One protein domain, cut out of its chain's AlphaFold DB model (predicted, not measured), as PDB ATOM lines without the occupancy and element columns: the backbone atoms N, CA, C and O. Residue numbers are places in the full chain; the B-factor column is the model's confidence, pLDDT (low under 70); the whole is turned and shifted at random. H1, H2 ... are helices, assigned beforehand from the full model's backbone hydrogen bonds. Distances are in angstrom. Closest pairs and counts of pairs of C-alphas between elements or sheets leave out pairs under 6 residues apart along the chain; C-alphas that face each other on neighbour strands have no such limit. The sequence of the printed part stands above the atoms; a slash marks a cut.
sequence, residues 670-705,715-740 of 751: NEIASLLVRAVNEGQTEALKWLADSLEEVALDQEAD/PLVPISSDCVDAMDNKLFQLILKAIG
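This is residues 670 to 705 and 715 to 740 of the 751 residues of the protein "TIMELESS_C domain-containing protein" of Leptidea sinapis (UniProt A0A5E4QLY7). One long helix, H2, has its first part among three shorter helices, and its last residues, 699 to 705, stick out as an arm; H3 crosses its early turns, while H1 and H4 pack on each other. The 62 printed residues hold four named helices, H1 to H4 along the chain, and no named strand: all helix. The whole is compact, with a radius of gyration of the C-alphas of 12.1 A, yet flat, spanning 36 by 29 by 16 A.

H2, residues 685 to 705, measures 30.5 A from C-alpha 685 at (116.138, 114.887, 70.432). H1 is residues 670 to 681, 16.7 A; H3, 721 to 728, 11.3 A; H4, 730 to 739, 14.5 A, ending at (105.599, 124.956, 63.497).

H2 touches H3 with residues 686 to 690 alone, about perpendicular at 87 degrees; the closest C-alphas, of Ala 687 and Cys 723, are 4.8 A apart. H2 and H4 are near each other. H4 touches H1, opposite ways at a steep tilt of 40 degrees; closest are C-alphas of Ile 672 and Ala 738, 6.7 A. H1 and H3 are apart. Every O i to N i+4 pair is within hydrogen-bond range in H1, H2 and H4, and 3 of 4 in H3.

Residues 706 to 714 are not printed; C-alphas 705 and 715 are 16.9 A apart. Residue 704 is under pLDDT 70.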
ATOM      1  N   ASN A 670      97.182 118.727  68.510       74.06
ATOM      2  CA  ASN A 670      97.278 117.305  68.848       74.06
ATOM      3  C   ASN A 670      98.077 116.506  67.803       74.06
ATOM      4  O   ASN A 670      98.823 115.595  68.161       74.06
ATOM      5  N   GLU A 671      97.959 116.851  66.519       72.88
ATOM      6  CA  GLU A 671      98.755 116.229  65.455       72.88
ATOM      7  C   GLU A 671     100.226 116.643  65.572       72.88
ATOM      8  O   GLU A 671     101.103 115.781  65.488       72.88
ATOM      9  N   ILE A 672     100.500 117.920  65.868       76.62
ATOM     10  CA  ILE A 672     101.859 118.434  66.116       76.62
ATOM     11  C   ILE A 672     102.498 117.706  67.307       76.62
ATOM     12  O   ILE A 672     103.614 117.200  67.191       76.62
ATOM     13  N   ALA A 673     101.769 117.558  68.418       75.94
ATOM     14  CA  ALA A 673     102.233 116.788  69.571       75.94
ATOM     15  C   ALA A 673     102.540 115.320  69.209       75.94
ATOM     16  O   ALA A 673     103.564 114.785  69.636       75.94
ATOM     17  N   SER A 674     101.711 114.678  68.375       79.12
ATOM     18  CA  SER A 674     101.966 113.303  67.919       79.12
ATOM     19  C   SER A 674     103.230 113.177  67.050       79.12
ATOM     20  O   SER A 674     103.971 112.199  67.178       79.12
ATOM     21  N   LEU A 675     103.521 114.184  66.218       78.69
ATOM     22  CA  LEU A 675     104.725 114.233  65.382       78.69
ATOM     23  C   LEU A 675     105.990 114.458  66.219       78.69
ATOM     24  O   LEU A 675     106.986 113.776  65.991       78.69
ATOM     25  N   LEU A 676     105.938 115.342  67.220       78.19
ATOM     26  CA  LEU A 676     107.043 115.581  68.155       78.19
ATOM     27  C   LEU A 676     107.385 114.324  68.969       78.19
ATOM     28  O   LEU A 676     108.547 113.928  69.016       78.19
ATOM     29  N   VAL A 677     106.383 113.636  69.533       81.62
ATOM     30  CA  VAL A 677     106.591 112.352  70.237       81.62
ATOM     31  C   VAL A 677     107.229 111.313  69.311       81.62
ATOM     32  O   VAL A 677     108.121 110.571  69.722       81.62
ATOM     33  N   ARG A 678     106.819 111.272  68.039       78.62
ATOM     34  CA  ARG A 678     107.403 110.356  67.060       78.62
ATOM     35  C   ARG A 678     108.852 110.713  66.697       78.62
ATOM     36  O   ARG A 678     109.669 109.803  66.629       78.62
ATOM     37  N   ALA A 679     109.192 111.989  66.533       77.50
ATOM     38  CA  ALA A 679     110.572 112.428  66.293       77.50
ATOM     39  C   ALA A 679     111.507 112.137  67.482       77.50
ATOM     40  O   ALA A 679     112.653 111.745  67.273       77.50
ATOM     41  N   VAL A 680     111.009 112.249  68.720       80.50
ATOM     42  CA  VAL A 680     111.739 111.817  69.926       80.50
ATOM     43  C   VAL A 680     111.993 110.304  69.901       80.50
ATOM     44  O   VAL A 680     113.119 109.874  70.142       80.50
ATOM     45  N   ASN A 681     110.994 109.495  69.533       79.44
ATOM     46  CA  ASN A 681     111.148 108.039  69.394       79.44
ATOM     47  C   ASN A 681     112.079 107.628  68.233       79.44
ATOM     48  O   ASN A 681     112.701 106.571  68.299       79.44
ATOM     49  N   GLU A 682     112.186 108.448  67.183       77.12
ATOM     50  CA  GLU A 682     113.132 108.276  66.065       77.12
ATOM     51  C   GLU A 682     114.529 108.884  66.359       77.12
ATOM     52  O   GLU A 682     115.388 108.908  65.482       77.12
ATOM     53  N   GLY A 683     114.787 109.339  67.595       77.19
ATOM     54  CA  GLY A 683     116.114 109.760  68.069       77.19
ATOM     55  C   GLY A 683     116.506 111.209  67.765       77.19
ATOM     56  O   GLY A 683     117.644 111.594  68.015       77.19
ATOM     57  N   GLN A 684     115.594 112.048  67.265       78.06
ATOM     58  CA  GLN A 684     115.896 113.428  66.850       78.06
ATOM     59  C   GLN A 684     115.881 114.449  68.009       78.06
ATOM     60  O   GLN A 684     115.514 115.610  67.820       78.06
ATOM     61  N   THR A 685     116.253 114.040  69.229       80.25
ATOM     62  CA  THR A 685     116.138 114.887  70.432       80.25
ATOM     63  C   THR A 685     117.021 116.127  70.376       80.25
ATOM     64  O   THR A 685     116.558 117.204  70.738       80.25
ATOM     65  N   GLU A 686     118.257 116.010  69.888       79.75
ATOM     66  CA  GLU A 686     119.185 117.150  69.826       79.75
ATOM     67  C   GLU A 686     118.772 118.172  68.758       79.75
ATOM     68  O   GLU A 686     118.848 119.373  69.001       79.75
ATOM     69  N   ALA A 687     118.230 117.719  67.622       81.31
ATOM     70  CA  ALA A 687     117.699 118.608  66.587       81.31
ATOM     71  C   ALA A 687     116.425 119.349  67.039       81.31
ATOM     72  O   ALA A 687     116.209 120.499  66.659       81.31
ATOM     73  N   LEU A 688     115.590 118.717  67.876       82.50
ATOM     74  CA  LEU A 688     114.429 119.369  68.487       82.50
ATOM     75  C   LEU A 688     114.818 120.371  69.583       82.50
ATOM     76  O   LEU A 688     114.181 121.418  69.665       82.50
ATOM     77  N   LYS A 689     115.856 120.090  70.387       84.12
ATOM     78  CA  LYS A 689     116.421 121.070  71.334       84.12
ATOM     79  C   LYS A 689     116.977 122.282  70.596       84.12
ATOM     80  O   LYS A 689     116.522 123.383  70.852       84.12
ATOM     81  N   TRP A 690     117.846 122.066  69.603       87.19
ATOM     82  CA  TRP A 690     118.400 123.143  68.778       87.19
ATOM     83  C   TRP A 690     117.305 124.036  68.173       87.19
ATOM     84  O   TRP A 690     117.424 125.259  68.200       87.19
ATOM     85  N   LEU A 691     116.222 123.438  67.662       84.44
ATOM     86  CA  LEU A 691     115.085 124.191  67.135       84.44
ATOM     87  C   LEU A 691     114.351 124.989  68.227       84.44
ATOM     88  O   LEU A 691     113.925 126.106  67.957       84.44
ATOM     89  N   ALA A 692     114.193 124.435  69.433       83.00
ATOM     90  CA  ALA A 692     113.576 125.133  70.558       83.00
ATOM     91  C   ALA A 692     114.442 126.311  71.033       83.00
ATOM     92  O   ALA A 692     113.945 127.433  71.068       83.00
ATOM     93  N   ASP A 693     115.730 126.070  71.290       84.62
ATOM     94  CA  ASP A 693     116.696 127.077  71.739       84.62
ATOM     95  C   ASP A 693     116.780 128.235  70.724       84.62
ATOM     96  O   ASP A 693     116.661 129.405  71.084       84.62
ATOM     97  N   SER A 694     116.867 127.918  69.424       82.94
ATOM     98  CA  SER A 694     116.935 128.936  68.360       82.94
ATOM     99  C   SER A 694     115.633 129.736  68.197       82.94
ATOM    100  O   SER A 694     115.664 130.886  67.762       82.94
ATOM    101  N   LEU A 695     114.471 129.142  68.498       83.06
ATOM    102  CA  LEU A 695     113.189 129.857  68.495       83.06
ATOM    103  C   LEU A 695     113.008 130.712  69.758       83.06
ATOM    104  O   LEU A 695     112.324 131.732  69.688       83.06
ATOM    105  N   GLU A 696     113.617 130.329  70.884       82.81
ATOM    106  CA  GLU A 696     113.647 131.132  72.109       82.81
ATOM    107  C   GLU A 696     114.542 132.370  71.941       82.81
ATOM    108  O   GLU A 696     114.085 133.472  72.237       82.81
ATOM    109  N   GLU A 697     115.742 132.236  71.362       82.38
ATOM    110  CA  GLU A 697     116.595 133.390  71.011       82.38
ATOM    111  C   GLU A 697     115.869 134.369  70.071       82.38
ATOM    112  O   GLU A 697     115.756 135.556  70.371       82.38
ATOM    113  N   VAL A 698     115.259 133.865  68.989       80.31
ATOM    114  CA  VAL A 698     114.475 134.692  68.050       80.31
ATOM    115  C   VAL A 698     113.281 135.385  68.722       80.31
ATOM    116  O   VAL A 698     112.922 136.500  68.336       80.31
ATOM    117  N   ALA A 699     112.645 134.754  69.713       78.12
ATOM    118  CA  ALA A 699     111.561 135.377  70.466       78.12
ATOM    119  C   ALA A 699     112.071 136.499  71.388       78.12
ATOM    120  O   ALA A 699     111.412 137.534  71.496       78.12
ATOM    121  N   LEU A 700     113.241 136.326  72.011       79.12
ATOM    122  CA  LEU A 700     113.877 137.347  72.850       79.12
ATOM    123  C   LEU A 700     114.303 138.573  72.031       79.12
ATOM    124  O   LEU A 700     114.021 139.697  72.449       79.12
ATOM    125  N   ASP A 701     114.882 138.369  70.845       77.75
ATOM    126  CA  ASP A 701     115.221 139.454  69.912       77.75
ATOM    127  C   ASP A 701     113.960 140.239  69.493       77.75
ATOM    128  O   ASP A 701     113.934 141.469  69.521       77.75
ATOM    129  N   GLN A 702     112.857 139.542  69.188       76.00
ATOM    130  CA  GLN A 702     111.579 140.178  68.832       76.00
ATOM    131  C   GLN A 702     110.885 140.891  70.005       76.00
ATOM    132  O   GLN A 702     110.117 141.829  69.769       76.00
ATOM    133  N   GLU A 703     111.123 140.481  71.255       73.44
ATOM    134  CA  GLU A 703     110.672 141.222  72.443       73.44
ATOM    135  C   GLU A 703     111.519 142.478  72.713       73.44
ATOM    136  O   GLU A 703     110.998 143.435  73.292       73.44
ATOM    137  N   ALA A 704     112.789 142.494  72.293       69.12
ATOM    138  CA  ALA A 704     113.684 143.643  72.421       69.12
ATOM    139  C   ALA A 704     113.443 144.702  71.328       69.12
ATOM    140  O   ALA A 704     113.186 145.862  71.654       69.12
ATOM    141  N   ASP A 705     113.466 144.291  70.056       71.94
ATOM    142  CA  ASP A 705     113.391 145.192  68.893       71.94
ATOM    143  C   ASP A 705     111.945 145.488  68.448       71.94
ATOM    144  O   ASP A 705     111.671 146.475  67.760       71.94
ATOM    145  N   PRO A 715     117.058 133.549  59.333       76.31
ATOM    146  CA  PRO A 715     117.545 132.267  58.840       76.31
ATOM    147  C   PRO A 715     118.142 131.416  59.970       76.31
ATOM    148  O   PRO A 715     119.210 131.725  60.493       76.31
ATOM    149  N   LEU A 716     117.494 130.294  60.284       78.19
ATOM    150  CA  LEU A 716     118.032 129.282  61.197       78.19
ATOM    151  C   LEU A 716     119.098 128.427  60.490       78.19
ATOM    152  O   LEU A 716     118.842 127.883  59.410       78.19
ATOM    153  N   VAL A 717     120.280 128.288  61.097       78.88
ATOM    154  CA  VAL A 717     121.413 127.520  60.545       78.88
ATOM    155  C   VAL A 717     121.779 126.367  61.493       78.88
ATOM    156  O   VAL A 717     122.150 126.636  62.634       78.88
ATOM    157  N   PRO A 718     121.701 125.093  61.059       77.62
ATOM    158  CA  PRO A 718     122.121 123.960  61.880       77.62
ATOM    159  C   PRO A 718     123.651 123.930  62.015       77.62
ATOM    160  O   PRO A 718     124.365 124.002  61.015       77.62
ATOM    161  N   ILE A 719     124.151 123.819  63.250       74.44
ATOM    162  CA  ILE A 719     125.594 123.876  63.559       74.44
ATOM    163  C   ILE A 719     126.195 122.476  63.788       74.44
ATOM    164  O   ILE A 719     127.340 122.233  63.409       74.44
ATOM    165  N   SER A 720     125.445 121.542  64.386       78.38
ATOM    166  CA  SER A 720     125.903 120.164  64.619       78.38
ATOM    167  C   SER A 720     125.549 119.222  63.462       78.38
ATOM    168  O   SER A 720     124.549 119.424  62.770       78.38
ATOM    169  N   SER A 721     126.351 118.162  63.284       74.06
ATOM    170  CA  SER A 721     126.112 117.080  62.311       74.06
ATOM    171  C   SER A 721     124.688 116.544  62.396       74.06
ATOM    172  O   SER A 721     123.991 116.445  61.394       74.06
ATOM    173  N   ASP A 722     124.231 116.300  63.618       74.31
ATOM    174  CA  ASP A 722     122.967 115.632  63.901       74.31
ATOM    175  C   ASP A 722     121.769 116.527  63.530       74.31
ATOM    176  O   ASP A 722     120.707 116.033  63.149       74.31
ATOM    177  N   CYS A 723     121.946 117.856  63.573       76.56
ATOM    178  CA  CYS A 723     120.964 118.811  63.059       76.56
ATOM    179  C   CYS A 723     120.981 118.885  61.526       76.56
ATOM    180  O   CYS A 723     119.922 119.028  60.920       76.56
ATOM    181  N   VAL A 724     122.151 118.770  60.886       77.62
ATOM    182  CA  VAL A 724     122.255 118.709  59.416       77.62
ATOM    183  C   VAL A 724     121.576 117.441  58.888       77.62
ATOM    184  O   VAL A 724     120.713 117.537  58.016       77.62
ATOM    185  N   ASP A 725     121.857 116.282  59.483       77.12
ATOM    186  CA  ASP A 725     121.227 115.004  59.126       77.12
ATOM    187  C   ASP A 725     119.707 115.019  59.395       77.12
ATOM    188  O   ASP A 725     118.914 114.482  58.615       77.12
ATOM    189  N   ALA A 726     119.262 115.687  60.467       78.31
ATOM    190  CA  ALA A 726     117.838 115.873  60.737       78.31
ATOM    191  C   ALA A 726     117.133 116.724  59.667       78.31
ATOM    192  O   ALA A 726     115.975 116.445  59.352       78.31
ATOM    193  N   MET A 727     117.808 117.710  59.070       74.94
ATOM    194  CA  MET A 727     117.231 118.582  58.036       74.94
ATOM    195  C   MET A 727     116.935 117.853  56.717       74.94
ATOM    196  O   MET A 727     116.032 118.277  55.989       74.94
ATOM    197  N   ASP A 728     117.599 116.726  56.443       76.44
ATOM    198  CA  ASP A 728     117.285 115.835  55.317       76.44
ATOM    199  C   ASP A 728     116.148 114.832  55.630       76.44
ATOM    200  O   ASP A 728     115.555 114.244  54.716       76.44
ATOM    201  N   ASN A 729     115.765 114.660  56.903       81.06
ATOM    202  CA  ASN A 729     114.664 113.776  57.283       81.06
ATOM    203  C   ASN A 729     113.293 114.399  56.954       81.06
ATOM    204  O   ASN A 729     112.892 115.440  57.481       81.06
ATOM    205  N   LYS A 730     112.503 113.688  56.142       77.12
ATOM    206  CA  LYS A 730     111.128 114.061  55.763       77.12
ATOM    207  C   LYS A 730     110.196 114.278  56.959       77.12
ATOM    208  O   LYS A 730     109.279 115.086  56.847       77.12
ATOM    209  N   LEU A 731     110.397 113.570  58.074       78.31
ATOM    210  CA  LEU A 731     109.579 113.753  59.275       78.31
ATOM    211  C   LEU A 731     109.898 115.088  59.961       78.31
ATOM    212  O   LEU A 731     108.983 115.845  60.282       78.31
ATOM    213  N   PHE A 732     111.179 115.429  60.091       80.56
ATOM    214  CA  PHE A 732     111.616 116.707  60.654       80.56
ATOM    215  C   PHE A 732     111.174 117.894  59.782       80.56
ATOM    216  O   PHE A 732     110.641 118.877  60.290       80.56
ATOM    217  N   GLN A 733     111.260 117.768  58.452       79.38
ATOM    218  CA  GLN A 733     110.731 118.774  57.518       79.38
ATOM    219  C   GLN A 733     109.208 118.984  57.640       79.38
ATOM    220  O   GLN A 733     108.724 120.090  57.390       79.38
ATOM    221  N   LEU A 734     108.441 117.952  58.017       78.06
ATOM    222  CA  LEU A 734     107.012 118.089  58.327       78.06
ATOM    223  C   LEU A 734     106.790 118.827  59.653       78.06
ATOM    224  O   LEU A 734     105.903 119.676  59.714       78.06
ATOM    225  N   ILE A 735     107.611 118.567  60.676       80.12
ATOM    226  CA  ILE A 735     107.569 119.288  61.960       80.12
ATOM    227  C   ILE A 735     107.880 120.776  61.764       80.12
ATOM    228  O   ILE A 735     107.102 121.612  62.216       80.12
ATOM    229  N   LEU A 736     108.943 121.115  61.024       80.88
ATOM    230  CA  LEU A 736     109.288 122.508  60.705       80.88
ATOM    231  C   LEU A 736     108.111 123.236  60.043       80.88
ATOM    232  O   LEU A 736     107.688 124.288  60.523       80.88
ATOM    233  N   LYS A 737     107.508 122.628  59.012       79.12
ATOM    234  CA  LYS A 737     106.320 123.178  58.339       79.12
ATOM    235  C   LYS A 737     105.125 123.349  59.277       79.12
ATOM    236  O   LYS A 737     104.417 124.343  59.153       79.12
ATOM    237  N   ALA A 738     104.899 122.410  60.193       75.44
ATOM    238  CA  ALA A 738     103.786 122.464  61.139       75.44
ATOM    239  C   ALA A 738     103.979 123.529  62.239       75.44
ATOM    240  O   ALA A 738     102.997 124.085  62.721       75.44
ATOM    241  N   ILE A 739     105.228 123.852  62.589       75.38
ATOM    242  CA  ILE A 739     105.599 124.956  63.497       75.38
ATOM    243  C   ILE A 739     105.611 126.316  62.758       75.38
ATOM    244  O   ILE A 739     105.678 127.370  63.382       75.38
ATOM    245  N   GLY A 740     105.489 126.322  61.425       72.50
ATOM    246  CA  GLY A 740     105.508 127.532  60.593       72.50
ATOM    247  C   GLY A 740     106.904 127.952  60.117       72.50
ATOM    248  O   GLY A 740     107.046 128.993  59.477       72.50
TER     249      GLY A 740